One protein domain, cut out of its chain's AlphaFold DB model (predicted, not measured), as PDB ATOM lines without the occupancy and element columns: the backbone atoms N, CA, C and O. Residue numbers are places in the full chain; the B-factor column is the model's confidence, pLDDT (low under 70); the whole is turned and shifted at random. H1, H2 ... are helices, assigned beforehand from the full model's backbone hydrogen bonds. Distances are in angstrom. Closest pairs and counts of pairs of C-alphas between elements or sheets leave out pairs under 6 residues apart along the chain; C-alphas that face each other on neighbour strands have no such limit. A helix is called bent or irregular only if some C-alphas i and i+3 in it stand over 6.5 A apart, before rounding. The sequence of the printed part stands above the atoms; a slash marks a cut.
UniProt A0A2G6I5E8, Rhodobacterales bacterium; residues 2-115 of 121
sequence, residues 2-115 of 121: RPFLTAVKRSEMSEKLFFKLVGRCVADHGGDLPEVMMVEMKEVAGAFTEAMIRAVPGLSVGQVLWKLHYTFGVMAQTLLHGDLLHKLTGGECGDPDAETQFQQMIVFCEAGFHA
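This is residues 2 to 115 of the 121 residues of a protein of Rhodobacterales bacterium (UniProt A0A2G6I5E8). A long helix, H4, kinked near residue 81, runs through the middle; H5 folds back along it as a hairpin, H3 crosses its first part nearly at right angles, and H2 packs on its residues 75 to 80. The short H1 sits at the rim near the beginnings of H2 and H5, and residues 34 to 40, of which 35 to 40 belong to H3, stick out. The 114 printed residues, with five named helices in the order H1 to H5 and no named strand, are all helix in class, only just compact, close to loose: the radius of gyration of the C-alphas is 15.7 A, the spans 41 by 34 by 27 A.

H1, residues 2 to 10, and H2, residues 15 to 26, only just touch, only at the corner by their link, with 3 pairs of C-alphas within 8 A; the closest are those of Val 8 and Glu 15, 6.0 A. The hub is H4, residues 61 to 88, which touches H2 with residues 75 to 80 alone, C-alphas 23 and 80 being closest at 4.8 A, at a steep tilt of 42 degrees, opposite ways. H3, residues 35 to 55, touches H4 about perpendicular, at 75 degrees; the closest C-alphas are those of Thr 49 and Val 64, 6.1 A. H5, residues 98 to 114, forms a helical hairpin with H4, the closest C-alphas being those of Thr 71 and Cys 109, 6.0 A. H1 and H3 are apart. Every O i to N i+4 pair is within hydrogen-bond range in H1, H2, H3 and H5, and 22 of 24 in H4.

H1 begins at C-alpha 2 (-10.892, 69.770, 87.601). H2 has 12 residues. H3 is 30.1 A long. H4 is 37.4 A and irregular: C-alphas 80 and 83 are 7.9 A apart. H5, 24.5 A, ends at C-alpha 114 (-17.709, 79.392, 65.538).

The C-alphas of Glu 12 and Gly 58 are the farthest apart, 44.4 A. The printed part has no cut, and no link is long. The pLDDT is under 70 at residues 2 to 4, 7 to 13, 27 and 29 to 32.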
ATOM      1  N   ARG A   2     -11.304  70.457  86.355       60.97
ATOM      2  CA  ARG A   2     -10.892  69.770  87.601       60.97
ATOM      3  C   ARG A   2     -10.827  70.636  88.877       60.97
ATOM      4  O   ARG A   2     -11.310  70.155  89.897       60.97
ATOM      5  N   PRO A   3     -10.307  71.880  88.864       67.94
ATOM      6  CA  PRO A   3     -10.262  72.718  90.070       67.94
ATOM      7  C   PRO A   3     -11.654  73.109  90.588       67.94
ATOM      8  O   PRO A   3     -11.910  73.005  91.782       67.94
ATOM      9  N   PHE A   4     -12.573  73.467  89.686       69.19
ATOM     10  CA  PHE A   4     -13.953  73.816  90.030       69.19
ATOM     11  C   PHE A   4     -14.714  72.605  90.578       69.19
ATOM     12  O   PHE A   4     -15.232  72.656  91.687       69.19
ATOM     13  N   LEU A   5     -14.684  71.471  89.869       70.00
ATOM     14  CA  LEU A   5     -15.311  70.230  90.342       70.00
ATOM     15  C   LEU A   5     -14.700  69.736  91.663       70.00
ATOM     16  O   LEU A   5     -15.392  69.149  92.486       70.00
ATOM     17  N   THR A   6     -13.413  69.997  91.901       73.81
ATOM     18  CA  THR A   6     -12.774  69.709  93.194       73.81
ATOM     19  C   THR A   6     -13.316  70.615  94.297       73.81
ATOM     20  O   THR A   6     -13.544  70.131  95.400       73.81
ATOM     21  N   ALA A   7     -13.549  71.901  94.023       69.12
ATOM     22  CA  ALA A   7     -14.170  72.815  94.982       69.12
ATOM     23  C   ALA A   7     -15.610  72.390  95.320       69.12
ATOM     24  O   ALA A   7     -15.965  72.355  96.495       69.12
ATOM     25  N   VAL A   8     -16.389  71.968  94.318       68.69
ATOM     26  CA  VAL A   8     -17.741  71.411  94.507       68.69
ATOM     27  C   VAL A   8     -17.690  70.167  95.401       68.69
ATOM     28  O   VAL A   8     -18.379  70.107  96.412       68.69
ATOM     29  N   LYS A   9     -16.814  69.204  95.081       69.75
ATOM     30  CA  LYS A   9     -16.668  67.942  95.832       69.75
ATOM     31  C   LYS A   9     -16.115  68.117  97.251       69.75
ATOM     32  O   LYS A   9     -16.259  67.210  98.064       69.75
ATOM     33  N   ARG A  10     -15.447  69.237  97.543       68.12
ATOM     34  CA  ARG A  10     -14.915  69.575  98.876       68.12
ATOM     35  C   ARG A  10     -15.897  70.362  99.743       68.12
ATOM     36  O   ARG A  10     -15.601  70.577 100.914       68.12
ATOM     37  N   SER A  11     -17.010  70.824  99.184       64.75
ATOM     38  CA  SER A  11     -18.034  71.531  99.947       64.75
ATOM     39  C   SER A  11     -18.764  70.569 100.888       64.75
ATOM     40  O   SER A  11     -19.051  69.435 100.515       64.75
ATOM     41  N   GLU A  12     -19.120  71.030 102.089       68.12
ATOM     42  CA  GLU A  12     -20.059  70.303 102.961       68.12
ATOM     43  C   GLU A  12     -21.510  70.380 102.444       68.12
ATOM     44  O   GLU A  12     -22.392  69.664 102.919       68.12
ATOM     45  N   MET A  13     -21.777  71.240 101.453       65.75
ATOM     46  CA  MET A  13     -23.066  71.323 100.773       65.75
ATOM     47  C   MET A  13     -23.181  70.239  99.702       65.75
ATOM     48  O   MET A  13     -22.224  69.951  98.987       65.75
ATOM     49  N   SER A  14     -24.394  69.707  99.503       78.75
ATOM     50  CA  SER A  14     -24.652  68.888  98.314       78.75
ATOM     51  C   SER A  14     -24.335  69.686  97.046       78.75
ATOM     52  O   SER A  14     -24.647  70.876  96.960       78.75
ATOM     53  N   GLU A  15     -23.766  69.018  96.048       75.75
ATOM     54  CA  GLU A  15     -23.419  69.589  94.742       75.75
ATOM     55  C   GLU A  15     -24.570  70.409  94.132       75.75
ATOM     56  O   GLU A  15     -24.380  71.550  93.709       75.75
ATOM     57  N   LYS A  16     -25.805  69.896  94.225       76.50
ATOM     58  CA  LYS A  16     -27.017  70.596  93.770       76.50
ATOM     59  C   LYS A  16     -27.292  71.903  94.527       76.50
ATOM     60  O   LYS A  16     -27.746  72.875  93.925       76.50
ATOM     61  N   LEU A  17     -27.053  71.950  95.839       77.94
ATOM     62  CA  LEU A  17     -27.219  73.180  96.627       77.94
ATOM     63  C   LEU A  17     -26.110  74.189  96.328       77.94
ATOM     64  O   LEU A  17     -26.395  75.382  96.230       77.94
ATOM     65  N   PHE A  18     -24.876  73.716  96.151       79.94
ATOM     66  CA  PHE A  18     -23.752  74.563  95.767       79.94
ATOM     67  C   PHE A  18     -24.006  75.231  94.408       79.94
ATOM     68  O   PHE A  18     -23.894  76.450  94.294       79.94
ATOM     69  N   PHE A  19     -24.455  74.474  93.403       80.25
ATOM     70  CA  PHE A  19     -24.801  75.026  92.091       80.25
ATOM     71  C   PHE A  19     -25.935  76.038  92.138       80.25
ATOM     72  O   PHE A  19     -25.826  77.091  91.519       80.25
ATOM     73  N   LYS A  20     -26.985  75.786  92.926       80.69
ATOM     74  CA  LYS A  20     -28.065  76.766  93.102       80.69
ATOM     75  C   LYS A  20     -27.576  78.054  93.752       80.69
ATOM     76  O   LYS A  20     -28.038  79.122  93.366       80.69
ATOM     77  N   LEU A  21     -26.661  77.971  94.719       79.25
ATOM     78  CA  LEU A  21     -26.062  79.156  95.328       79.25
ATOM     79  C   LEU A  21     -25.228  79.935  94.305       79.25
ATOM     80  O   LEU A  21     -25.455  81.129  94.140       79.25
ATOM     81  N   VAL A  22     -24.337  79.260  93.571       77.12
ATOM     82  CA  VAL A  22     -23.519  79.887  92.519       77.12
ATOM     83  C   VAL A  22     -24.401  80.518  91.444       77.12
ATOM     84  O   VAL A  22     -24.211  81.683  91.113       77.12
ATOM     85  N   GLY A  23     -25.407  79.792  90.952       76.75
ATOM     86  CA  GLY A  23     -26.363  80.295  89.969       76.75
ATOM     87  C   GLY A  23     -27.121  81.526  90.466       76.75
ATOM     88  O   GLY A  23     -27.328  82.453  89.696       76.75
ATOM     89  N   ARG A  24     -27.471  81.586  91.758       78.19
ATOM     90  CA  ARG A  24     -28.075  82.781  92.368       78.19
ATOM     91  C   ARG A  24     -27.100  83.938  92.484       78.19
ATOM     92  O   ARG A  24     -27.500  85.034  92.149       78.19
ATOM     93  N   CYS A  25     -25.859  83.720  92.918       74.25
ATOM     94  CA  CYS A  25     -24.849  84.785  92.971       74.25
ATOM     95  C   CYS A  25     -24.565  85.365  91.581       74.25
ATOM     96  O   CYS A  25     -24.327  86.556  91.441       74.25
ATOM     97  N   VAL A  26     -24.597  84.510  90.560       70.06
ATOM     98  CA  VAL A  26     -24.422  84.883  89.156       70.06
ATOM     99  C   VAL A  26     -25.640  85.636  88.606       70.06
ATOM    100  O   VAL A  26     -25.481  86.577  87.838       70.06
ATOM    101  N   ALA A  27     -26.846  85.210  88.980       69.81
ATOM    102  CA  ALA A  27     -28.106  85.784  88.517       69.81
ATOM    103  C   ALA A  27     -28.682  86.839  89.474       69.81
ATOM    104  O   ALA A  27     -29.840  87.221  89.315       69.81
ATOM    105  N   ASP A  28     -27.948  87.274  90.498       71.94
ATOM    106  CA  ASP A  28     -28.435  88.304  91.406       71.94
ATOM    107  C   ASP A  28     -28.351  89.659  90.700       71.94
ATOM    108  O   ASP A  28     -27.279  90.103  90.299       71.94
ATOM    109  N   HIS A  29     -29.506  90.295  90.519       60.19
ATOM    110  CA  HIS A  29     -29.643  91.606  89.878       60.19
ATOM    111  C   HIS A  29     -29.782  92.728  90.929       60.19
ATOM    112  O   HIS A  29     -30.134  93.855  90.585       60.19
ATOM    113  N   GLY A  30     -29.585  92.417  92.220       56.31
ATOM    114  CA  GLY A  30     -29.905  93.289  93.355       56.31
ATOM    115  C   GLY A  30     -28.994  94.505  93.572       56.31
ATOM    116  O   GLY A  30     -29.255  95.286  94.488       56.31
ATOM    117  N   GLY A  31     -27.955  94.697  92.757       62.56
ATOM    118  CA  GLY A  31     -27.067  95.856  92.814       62.56
ATOM    119  C   GLY A  31     -25.894  95.738  91.845       62.56
ATOM    120  O   GLY A  31     -25.654  94.670  91.284       62.56
ATOM    121  N   ASP A  32     -25.163  96.838  91.654       65.81
ATOM    122  CA  ASP A  32     -23.884  96.799  90.946       65.81
ATOM    123  C   ASP A  32     -22.930  95.832  91.657       65.81
ATOM    124  O   ASP A  32     -22.894  95.750  92.892       65.81
ATOM    125  N   LEU A  33     -22.134  95.100  90.876       70.88
ATOM    126  CA  LEU A  33     -21.028  94.323  91.424       70.88
ATOM    127  C   LEU A  33     -20.123  95.253  92.252       70.88
ATOM    128  O   LEU A  33     -19.799  96.349  91.787       70.88
ATOM    129  N   PRO A  34     -19.667  94.836  93.449       81.00
ATOM    130  CA  PRO A  34     -18.710  95.622  94.217       81.00
ATOM    131  C   PRO A  34     -17.495  95.993  93.358       81.00
ATOM    132  O   PRO A  34     -17.004  95.152  92.608       81.00
ATOM    133  N   GLU A  35     -16.963  97.208  93.508       80.88
ATOM    134  CA  GLU A  35     -15.847  97.714  92.685       80.88
ATOM    135  C   GLU A  35     -14.650  96.746  92.646       80.88
ATOM    136  O   GLU A  35     -14.059  96.499  91.599       80.88
ATOM    137  N   VAL A  36     -14.339  96.111  93.781       80.69
ATOM    138  CA  VAL A  36     -13.282  95.091  93.867       80.69
ATOM    139  C   VAL A  36     -13.558  93.886  92.961       80.69
ATOM    140  O   VAL A  36     -12.647  93.365  92.330       80.69
ATOM    141  N   MET A  37     -14.816  93.466  92.840       80.06
ATOM    142  CA  MET A  37     -15.218  92.357  91.979       80.06
ATOM    143  C   MET A  37     -15.246  92.773  90.506       80.06
ATOM    144  O   MET A  37     -14.956  91.951  89.640       80.06
ATOM    145  N   MET A  38     -15.529  94.046  90.213       82.62
ATOM    146  CA  MET A  38     -15.448  94.595  88.857       82.62
ATOM    147  C   MET A  38     -14.021  94.559  88.300       82.62
ATOM    148  O   MET A  38     -13.841  94.248  87.120       82.62
ATOM    149  N   VAL A  39     -13.007  94.820  89.132       85.62
ATOM    150  CA  VAL A  39     -11.592  94.714  88.734       85.62
ATOM    151  C   VAL A  39     -11.245  93.278  88.335       85.62
ATOM    152  O   VAL A  39     -10.748  93.056  87.231       85.62
ATOM    153  N   GLU A  40     -11.592  92.307  89.179       85.94
ATOM    154  CA  GLU A  40     -11.343  90.882  88.916       85.94
ATOM    155  C   GLU A  40     -12.102  90.392  87.673       85.94
ATOM    156  O   GLU A  40     -11.545  89.716  86.808       85.94
ATOM    157  N   MET A  41     -13.376  90.779  87.524       84.50
ATOM    158  CA  MET A  41     -14.179  90.432  86.346       84.50
ATOM    159  C   MET A  41     -13.585  91.013  85.063       84.50
ATOM    160  O   MET A  41     -13.596  90.345  84.028       84.50
ATOM    161  N   LYS A  42     -13.035  92.231  85.117       87.94
ATOM    162  CA  LYS A  42     -12.366  92.858  83.975       87.94
ATOM    163  C   LYS A  42     -11.085  92.121  83.594       87.94
ATOM    164  O   LYS A  42     -10.846  91.930  82.403       87.94
ATOM    165  N   GLU A  43     -10.283  91.698  84.568       90.94
ATOM    166  CA  GLU A  43      -9.067  90.918  84.316       90.94
ATOM    167  C   GLU A  43      -9.401  89.573  83.658       90.94
ATOM    168  O   GLU A  43      -8.847  89.233  82.609       90.94
ATOM    169  N   VAL A  44     -10.385  88.856  84.210       90.25
ATOM    170  CA  VAL A  44     -10.867  87.590  83.646       90.25
ATOM    171  C   VAL A  44     -11.419  87.797  82.234       90.25
ATOM    172  O   VAL A  44     -11.015  87.090  81.310       90.25
ATOM    173  N   ALA A  45     -12.293  88.784  82.026       90.94
ATOM    174  CA  ALA A  45     -12.849  89.080  80.708       90.94
ATOM    175  C   ALA A  45     -11.754  89.425  79.687       90.94
ATOM    176  O   ALA A  45     -11.811  88.945  78.556       90.94
ATOM    177  N   GLY A  46     -10.735  90.196  80.085       94.44
ATOM    178  CA  GLY A  46      -9.585  90.521  79.240       94.44
ATOM    179  C   GLY A  46      -8.810  89.275  78.811       94.44
ATOM    180  O   GLY A  46      -8.651  89.031  77.613       94.44
ATOM    181  N   ALA A  47      -8.419  88.434  79.771       95.00
ATOM    182  CA  ALA A  47      -7.663  87.211  79.501       95.00
ATOM    183  C   ALA A  47      -8.423  86.238  78.579       95.00
ATOM    184  O   ALA A  47      -7.848  85.687  77.634       95.00
ATOM    185  N   PHE A  48      -9.725  86.046  78.818       94.62
ATOM    186  CA  PHE A  48     -10.561  85.200  77.965       94.62
ATOM    187  C   PHE A  48     -10.777  85.811  76.583       94.62
ATOM    188  O   PHE A  48     -10.726  85.083  75.594       94.62
ATOM    189  N   THR A  49     -10.955  87.128  76.487       95.25
ATOM    190  CA  THR A  49     -11.116  87.809  75.196       95.25
ATOM    191  C   THR A  49      -9.890  87.602  74.316       95.25
ATOM    192  O   THR A  49     -10.014  87.167  73.172       95.25
ATOM    193  N   GLU A  50      -8.691  87.822  74.858       95.38
ATOM    194  CA  GLU A  50      -7.445  87.592  74.124       95.38
ATOM    195  C   GLU A  50      -7.274  86.130  73.698       95.38
ATOM    196  O   GLU A  50      -6.837  85.847  72.580       95.38
ATOM    197  N   ALA A  51      -7.612  85.187  74.580       95.94
ATOM    198  CA  ALA A  51      -7.539  83.765  74.269       95.94
ATOM    199  C   ALA A  51      -8.513  83.372  73.149       95.94
ATOM    200  O   ALA A  51      -8.119  82.643  72.238       95.94
ATOM    201  N   MET A  52      -9.747  83.880  73.182       94.19
ATOM    202  CA  MET A  52     -10.765  83.582  72.171       94.19
ATOM    203  C   MET A  52     -10.426  84.199  70.813       94.19
ATOM    204  O   MET A  52     -10.578  83.519  69.807       94.19
ATOM    205  N   ILE A  53      -9.884  85.422  70.765       93.00
ATOM    206  CA  ILE A  53      -9.426  86.038  69.503       93.00
ATOM    207  C   ILE A  53      -8.331  85.190  68.839       93.00
ATOM    208  O   ILE A  53      -8.308  85.053  67.616       93.00
ATOM    209  N   ARG A  54      -7.431  84.591  69.633       94.06
ATOM    210  CA  ARG A  54      -6.412  83.667  69.109       94.06
ATOM    211  C   ARG A  54      -7.002  82.334  68.648       94.06
ATOM    212  O   ARG A  54      -6.514  81.778  67.670       94.06
ATOM    213  N   ALA A  55      -7.997  81.813  69.363       93.50
ATOM    214  CA  ALA A  55      -8.607  80.515  69.075       93.50
ATOM    215  C   ALA A  55      -9.586  80.559  67.889       93.50
ATOM    216  O   ALA A  55      -9.670  79.596  67.129       93.50
ATOM    217  N   VAL A  56     -10.295  81.677  67.711       91.50
ATOM    218  CA  VAL A  56     -11.300  81.887  66.661       91.50
ATOM    219  C   VAL A  56     -10.988  83.190  65.912       91.50
ATOM    220  O   VAL A  56     -11.580  84.237  66.196       91.50
ATOM    221  N   PRO A  57     -10.029  83.161  64.965       87.19
ATOM    222  CA  PRO A  57      -9.655  84.344  64.201       87.19
ATOM    223  C   PRO A  57     -10.834  84.883  63.383       87.19
ATOM    224  O   PRO A  57     -11.559  84.115  62.755       87.19
ATOM    225  N   GLY A  58     -10.989  86.207  63.347       87.81
ATOM    226  CA  GLY A  58     -12.022  86.889  62.555       87.81
ATOM    227  C   GLY A  58     -13.157  87.499  63.376       87.81
ATOM    228  O   GLY A  58     -13.892  88.327  62.847       87.81
ATOM    229  N   LEU A  59     -13.265  87.173  64.667       90.50
ATOM    230  CA  LEU A  59     -14.177  87.868  65.573       90.50
ATOM    231  C   LEU A  59     -13.582  89.202  66.041       90.50
ATOM    232  O   LEU A  59     -12.414  89.286  66.430       90.50
ATOM    233  N   SER A  60     -14.408  90.244  66.060       92.50
ATOM    234  CA  SER A  60     -14.093  91.495  66.745       92.50
ATOM    235  C   SER A  60     -14.151  91.323  68.267       92.50
ATOM    236  O   SER A  60     -14.825  90.437  68.797       92.50
ATOM    237  N   VAL A  61     -13.489  92.228  68.993       92.38
ATOM    238  CA  VAL A  61     -13.523  92.266  70.467       92.38
ATOM    239  C   VAL A  61     -14.963  92.306  70.994       92.38
ATOM    240  O   VAL A  61     -15.289  91.591  71.938       92.38
ATOM    241  N   GLY A  62     -15.838  93.100  70.367       93.06
ATOM    242  CA  GLY A  62     -17.241  93.214  70.773       93.06
ATOM    243  C   GLY A  62     -17.999  91.891  70.654       93.06
ATOM    244  O   GLY A  62     -18.704  91.503  71.583       93.06
ATOM    245  N   GLN A  63     -17.796  91.162  69.556       94.06
ATOM    246  CA  GLN A  63     -18.423  89.854  69.336       94.06
ATOM    247  C   GLN A  63     -17.955  88.828  70.368       94.06
ATOM    248  O   GLN A  63     -18.763  88.092  70.931       94.06
ATOM    249  N   VAL A  64     -16.655  88.810  70.674       94.56
ATOM    250  CA  VAL A  64     -16.101  87.916  71.699       94.56
ATOM    251  C   VAL A  64     -16.691  88.218  73.076       94.56
ATOM    252  O   VAL A  64     -17.120  87.293  73.763       94.56
ATOM    253  N   LEU A  65     -16.767  89.492  73.469       93.88
ATOM    254  CA  LEU A  65     -17.335  89.893  74.761       93.88
ATOM    255  C   LEU A  65     -18.813  89.492  74.890       93.88
ATOM    256  O   LEU A  65     -19.209  88.956  75.925       93.88
ATOM    257  N   TRP A  66     -19.616  89.671  73.836       94.69
ATOM    258  CA  TRP A  66     -21.010  89.218  73.830       94.69
ATOM    259  C   TRP A  66     -21.140  87.696  73.903       94.69
ATOM    260  O   TRP A  66     -21.923  87.182  74.701       94.69
ATOM    261  N   LYS A  67     -20.329  86.949  73.148       94.88
ATOM    262  CA  LYS A  67     -20.329  85.478  73.198       94.88
ATOM    263  C   LYS A  67     -19.875  84.939  74.565       94.88
ATOM    264  O   LYS A  67     -20.434  83.953  75.057       94.88
ATOM    265  N   LEU A  68     -18.934  85.611  75.236       93.69
ATOM    266  CA  LEU A  68     -18.571  85.319  76.632       93.69
ATOM    267  C   LEU A  68     -19.741  85.595  77.589       93.69
ATOM    268  O   LEU A  68     -20.023  84.772  78.461       93.69
ATOM    269  N   HIS A  69     -20.466  86.698  77.398       92.00
ATOM    270  CA  HIS A  69     -21.666  86.998  78.179       92.00
ATOM    271  C   HIS A  69     -22.758  85.926  77.997       92.00
ATOM    272  O   HIS A  69     -23.325  85.448  78.979       92.00
ATOM    273  N   TYR A  70     -23.003  85.459  76.768       94.62
ATOM    274  CA  TYR A  70     -23.945  84.360  76.516       94.62
ATOM    275  C   TYR A  70     -23.508  83.055  77.186       94.62
ATOM    276  O   TYR A  70     -24.333  82.367  77.785       94.62
ATOM    277  N   THR A  71     -22.209  82.744  77.156       93.88
ATOM    278  CA  THR A  71     -21.637  81.581  77.858       93.88
ATOM    279  C   THR A  71     -21.927  81.641  79.359       93.88
ATOM    280  O   THR A  71     -22.310  80.639  79.969       93.88
ATOM    281  N   PHE A  72     -21.800  82.827  79.957       89.06
ATOM    282  CA  PHE A  72     -22.142  83.048  81.358       89.06
ATOM    283  C   PHE A  72     -23.638  82.824  81.626       89.06
ATOM    284  O   PHE A  72     -23.988  82.161  82.602       89.06
ATOM    285  N   GLY A  73     -24.514  83.270  80.720       90.31
ATOM    286  CA  GLY A  73     -25.953  82.996  80.772       90.31
ATOM    287  C   GLY A  73     -26.296  81.502  80.700       90.31
ATOM    288  O   GLY A  73     -27.089  81.017  81.507       90.31
ATOM    289  N   VAL A  74     -25.652  80.746  79.802       93.56
ATOM    290  CA  VAL A  74     -25.802  79.279  79.718       93.56
ATOM    291  C   VAL A  74     -25.422  78.636  81.049       93.56
ATOM    292  O   VAL A  74     -26.164  77.797  81.562       93.56
ATOM    293  N   MET A  75     -24.307  79.054  81.648       90.25
ATOM    294  CA  MET A  75     -23.877  78.557  82.954       90.25
ATOM    295  C   MET A  75     -24.869  78.903  84.066       90.25
ATOM    296  O   MET A  75     -25.278  78.009  84.804       90.25
ATOM    297  N   ALA A  76     -25.310  80.158  84.156       87.88
ATOM    298  CA  ALA A  76     -26.288  80.608  85.143       87.88
ATOM    299  C   ALA A  76     -27.584  79.786  85.076       87.88
ATOM    300  O   ALA A  76     -28.017  79.207  86.076       87.88
ATOM    301  N   GLN A  77     -28.157  79.682  83.875       89.50
ATOM    302  CA  GLN A  77     -29.395  78.954  83.616       89.50
ATOM    303  C   GLN A  77     -29.253  77.472  83.963       89.50
ATOM    304  O   GLN A  77     -30.128  76.894  84.607       89.50
ATOM    305  N   THR A  78     -28.138  76.861  83.567       89.69
ATOM    306  CA  THR A  78     -27.889  75.435  83.788       89.69
ATOM    307  C   THR A  78     -27.773  75.120  85.278       89.69
ATOM    308  O   THR A  78     -28.444  74.212  85.772       89.69
ATOM    309  N   LEU A  79     -26.990  75.910  86.020       85.56
ATOM    310  CA  LEU A  79     -26.768  75.703  87.453       85.56
ATOM    311  C   LEU A  79     -28.011  76.004  88.299       85.56
ATOM    312  O   LEU A  79     -28.259  75.328  89.299       85.56
ATOM    313  N   LEU A  80     -28.798  77.012  87.914       84.94
ATOM    314  CA  LEU A  80     -29.965  77.435  88.682       84.94
ATOM    315  C   LEU A  80     -31.215  76.604  88.367       84.94
ATOM    316  O   LEU A  80     -31.996  76.287  89.272       84.94
ATOM    317  N   HIS A  81     -31.406  76.243  87.097       85.88
ATOM    318  CA  HIS A  81     -32.667  75.709  86.584       85.88
ATOM    319  C   HIS A  81     -32.560  74.322  85.922       85.88
ATOM    320  O   HIS A  81     -33.579  73.815  85.454       85.88
ATOM    321  N   GLY A  82     -31.404  73.648  85.943       86.38
ATOM    322  CA  GLY A  82     -31.260  72.291  85.384       86.38
ATOM    323  C   GLY A  82     -32.251  71.267  85.965       86.38
ATOM    324  O   GLY A  82     -32.970  70.606  85.220       86.38
ATOM    325  N   ASP A  83     -32.396  71.220  87.297       87.19
ATOM    326  CA  ASP A  83     -33.391  70.354  87.965       87.19
ATOM    327  C   ASP A  83     -34.838  70.672  87.528       87.19
ATOM    328  O   ASP A  83     -35.712  69.804  87.556       87.19
ATOM    329  N   LEU A  84     -35.125  71.937  87.194       89.88
ATOM    330  CA  LEU A  84     -36.454  72.355  86.745       89.88
ATOM    331  C   LEU A  84     -36.730  71.833  85.332       89.88
ATOM    332  O   LEU A  84     -37.826  71.334  85.095       89.88
ATOM    333  N   LEU A  85     -35.745  71.884  84.431       92.94
ATOM    334  CA  LEU A  85     -35.863  71.319  83.085       92.94
ATOM    335  C   LEU A  85     -36.173  69.815  83.131       92.94
ATOM    336  O   LEU A  85     -37.097  69.361  82.456       92.94
ATOM    337  N   HIS A  86     -35.476  69.065  83.989       92.38
ATOM    338  CA  HIS A  86     -35.743  67.638  84.190       92.38
ATOM    339  C   HIS A  86     -37.194  67.374  84.608       92.38
ATOM    340  O   HIS A  86     -37.870  66.515  84.046       92.38
ATOM    341  N   LYS A  87     -37.717  68.165  85.551       93.31
ATOM    342  CA  LYS A  87     -39.112  68.050  86.003       93.31
ATOM    343  C   LYS A  87     -40.119  68.421  84.916       93.31
ATOM    344  O   LYS A  87     -41.109  67.716  84.750       93.31
ATOM    345  N   LEU A  88     -39.881  69.518  84.197       95.25
ATOM    346  CA  LEU A  88     -40.789  70.023  83.159       95.25
ATOM    347  C   LEU A  88     -40.914  69.068  81.971       95.25
ATOM    348  O   LEU A  88     -41.974  68.994  81.362       95.25
ATOM    349  N   THR A  89     -39.848  68.332  81.667       95.50
ATOM    350  CA  THR A  89     -39.812  67.361  80.566       95.50
ATOM    351  C   THR A  89     -40.232  65.954  80.994       95.50
ATOM    352  O   THR A  89     -40.083  65.017  80.222       95.50
ATOM    353  N   GLY A  90     -40.705  65.760  82.232       94.69
ATOM    354  CA  GLY A  90     -41.022  64.422  82.745       94.69
ATOM    355  C   GLY A  90     -39.822  63.463  82.740       94.69
ATOM    356  O   GLY A  90     -40.010  62.250  82.695       94.69
ATOM    357  N   GLY A  91     -38.598  64.001  82.763       94.62
ATOM    358  CA  GLY A  91     -37.346  63.253  82.691       94.62
ATOM    359  C   GLY A  91     -36.809  62.993  81.280       94.62
ATOM    360  O   GLY A  91     -35.715  62.443  81.168       94.62
ATOM    361  N   GLU A  92     -37.501  63.407  80.211       96.25
ATOM    362  CA  GLU A  92     -37.060  63.162  78.825       96.25
ATOM    363  C   GLU A  92     -35.700  63.797  78.497       96.25
ATOM    364  O   GLU A  92     -34.943  63.244  77.700       96.25
ATOM    365  N   CYS A  93     -35.341  64.919  79.134       93.19
ATOM    366  CA  CYS A  93     -34.026  65.539  78.933       93.19
ATOM    367  C   CYS A  93     -32.871  64.819  79.659       93.19
ATOM    368  O   CYS A  93     -31.718  65.216  79.495       93.19
ATOM    369  N   GLY A  94     -33.158  63.801  80.479       93.56
ATOM    370  CA  GLY A  94     -32.175  63.109  81.318       93.56
ATOM    371  C   GLY A  94     -31.727  63.900  82.556       93.56
ATOM    372  O   GLY A  94     -32.178  65.023  82.788       93.56
ATOM    373  N   ASP A  95     -30.863  63.288  83.374       91.12
ATOM    374  CA  ASP A  95     -30.238  63.867  84.586       91.12
ATOM    375  C   ASP A  95     -28.719  63.582  84.552       91.12
ATOM    376  O   ASP A  95     -28.250  62.650  85.212       91.12
ATOM    377  N   PRO A  96     -27.950  64.267  83.679       91.00
ATOM    378  CA  PRO A  96     -26.509  64.051  83.577       91.00
ATOM    379  C   PRO A  96     -25.795  64.484  84.862       91.00
ATOM    380  O   PRO A  96     -26.205  65.436  85.526       91.00
ATOM    381  N   ASP A  97     -24.680  63.824  85.184       86.31
ATOM    382  CA  ASP A  97     -23.797  64.321  86.238       86.31
ATOM    383  C   ASP A  97     -23.154  65.661  85.846       86.31
ATOM    384  O   ASP A  97     -23.130  66.061  84.677       86.31
ATOM    385  N   ALA A  98     -22.620  66.374  86.838       82.75
ATOM    386  CA  ALA A  98     -22.083  67.712  86.625       82.75
ATOM    387  C   ALA A  98     -20.949  67.747  85.595       82.75
ATOM    388  O   ALA A  98     -20.861  68.682  84.803       82.75
ATOM    389  N   GLU A  99     -20.075  66.738  85.587       86.31
ATOM    390  CA  GLU A  99     -18.953  66.680  84.651       86.31
ATOM    391  C   GLU A  99     -19.446  66.562  83.207       86.31
ATOM    392  O   GLU A  99     -19.019  67.332  82.341       86.31
ATOM    393  N   THR A 100     -20.410  65.672  82.976       90.62
ATOM    394  CA  THR A 100     -21.085  65.502  81.688       90.62
ATOM    395  C   THR A 100     -21.809  66.780  81.278       90.62
ATOM    396  O   THR A 100     -21.669  67.233  80.141       90.62
ATOM    397  N   GLN A 101     -22.534  67.404  82.207       90.19
ATOM    398  CA  GLN A 101     -23.304  68.617  81.951       90.19
ATOM    399  C   GLN A 101     -22.401  69.794  81.553       90.19
ATOM    400  O   GLN A 101     -22.665  70.470  80.559       90.19
ATOM    401  N   PHE A 102     -21.282  70.005  82.252       89.62
ATOM    402  CA  PHE A 102     -20.310  71.032  81.869       89.62
ATOM    403  C   PHE A 102     -19.629  70.729  80.533       89.62
ATOM    404  O   PHE A 102     -19.388  71.653  79.758       89.62
ATOM    405  N   GLN A 103     -19.329  69.463  80.233       93.12
ATOM    406  CA  GLN A 103     -18.753  69.105  78.938       93.12
ATOM    407  C   GLN A 103     -19.725  69.416  77.790       93.12
ATOM    408  O   GLN A 103     -19.311  69.964  76.769       93.12
ATOM    409  N   GLN A 104     -21.018  69.136  77.974       94.56
ATOM    410  CA  GLN A 104     -22.065  69.494  77.012       94.56
ATOM    411  C   GLN A 104     -22.196  71.014  76.848       94.56
ATOM    412  O   GLN A 104     -22.306  71.496  75.721       94.56
ATOM    413  N   MET A 105     -22.117  71.781  77.943       94.88
ATOM    414  CA  MET A 105     -22.103  73.247  77.880       94.88
ATOM    415  C   MET A 105     -20.909  73.782  77.085       94.88
ATOM    416  O   MET A 105     -21.083  74.704  76.294       94.88
ATOM    417  N   ILE A 106     -19.709  73.217  77.271       94.44
ATOM    418  CA  ILE A 106     -18.509  73.633  76.526       94.44
ATOM    419  C   ILE A 106     -18.730  73.438  75.025       94.44
ATOM    420  O   ILE A 106     -18.521  74.381  74.271       94.44
ATOM    421  N   VAL A 107     -19.215  72.262  74.611       96.25
ATOM    422  CA  VAL A 107     -19.506  71.963  73.196       96.25
ATOM    423  C   VAL A 107     -20.553  72.926  72.626       96.25
ATOM    424  O   VAL A 107     -20.393  73.436  71.519       96.25
ATOM    425  N   PHE A 108     -21.615  73.212  73.387       96.44
ATOM    426  CA  PHE A 108     -22.651  74.161  72.978       96.44
ATOM    427  C   PHE A 108     -22.089  75.576  72.774       96.44
ATOM    428  O   PHE A 108     -22.330  76.203  71.742       96.44
ATOM    429  N   CYS A 109     -21.315  76.075  73.739       95.62
ATOM    430  CA  CYS A 109     -20.738  77.413  73.671       95.62
ATOM    431  C   CYS A 109     -19.681  77.518  72.564       95.62
ATOM    432  O   CYS A 109     -19.695  78.495  71.821       95.62
ATOM    433  N   GLU A 110     -18.818  76.511  72.400       94.88
ATOM    434  CA  GLU A 110     -17.821  76.434  71.322       94.88
ATOM    435  C   GLU A 110     -18.475  76.575  69.941       94.88
ATOM    436  O   GLU A 110     -18.053  77.407  69.136       94.88
ATOM    437  N   ALA A 111     -19.569  75.849  69.691       95.25
ATOM    438  CA  ALA A 111     -20.334  75.994  68.455       95.25
ATOM    439  C   ALA A 111     -20.864  77.429  68.265       95.25
ATOM    440  O   ALA A 111     -20.805  77.972  67.162       95.25
ATOM    441  N   GLY A 112     -21.317  78.079  69.343       93.31
ATOM    442  CA  GLY A 112     -21.731  79.486  69.331       93.31
ATOM    443  C   GLY A 112     -20.594  80.473  69.032       93.31
ATOM    444  O   GLY A 112     -20.836  81.525  68.432       93.31
ATOM    445  N   PHE A 113     -19.350  80.139  69.393       93.12
ATOM    446  CA  PHE A 113     -18.171  80.929  69.030       93.12
ATOM    447  C   PHE A 113     -17.808  80.808  67.551       93.12
ATOM    448  O   PHE A 113     -17.420  81.805  66.948       93.12
ATOM    449  N   HIS A 114     -17.991  79.631  66.957       91.56
ATOM    450  CA  HIS A 114     -17.709  79.392  65.538       91.56
ATOM    451  C   HIS A 114     -18.854  79.766  64.589       91.56
ATOM    452  O   HIS A 114     -18.649  79.821  63.376       91.56
ATOM    453  N   ALA A 115     -20.053  80.027  65.111       89.56
ATOM    454  CA  ALA A 115     -21.162  80.507  64.303       89.56
ATOM    455  C   ALA A 115     -20.837  81.890  63.712       89.56
ATOM    456  O   ALA A 115     -20.601  82.852  64.450       89.56
TER     457      ALA A 115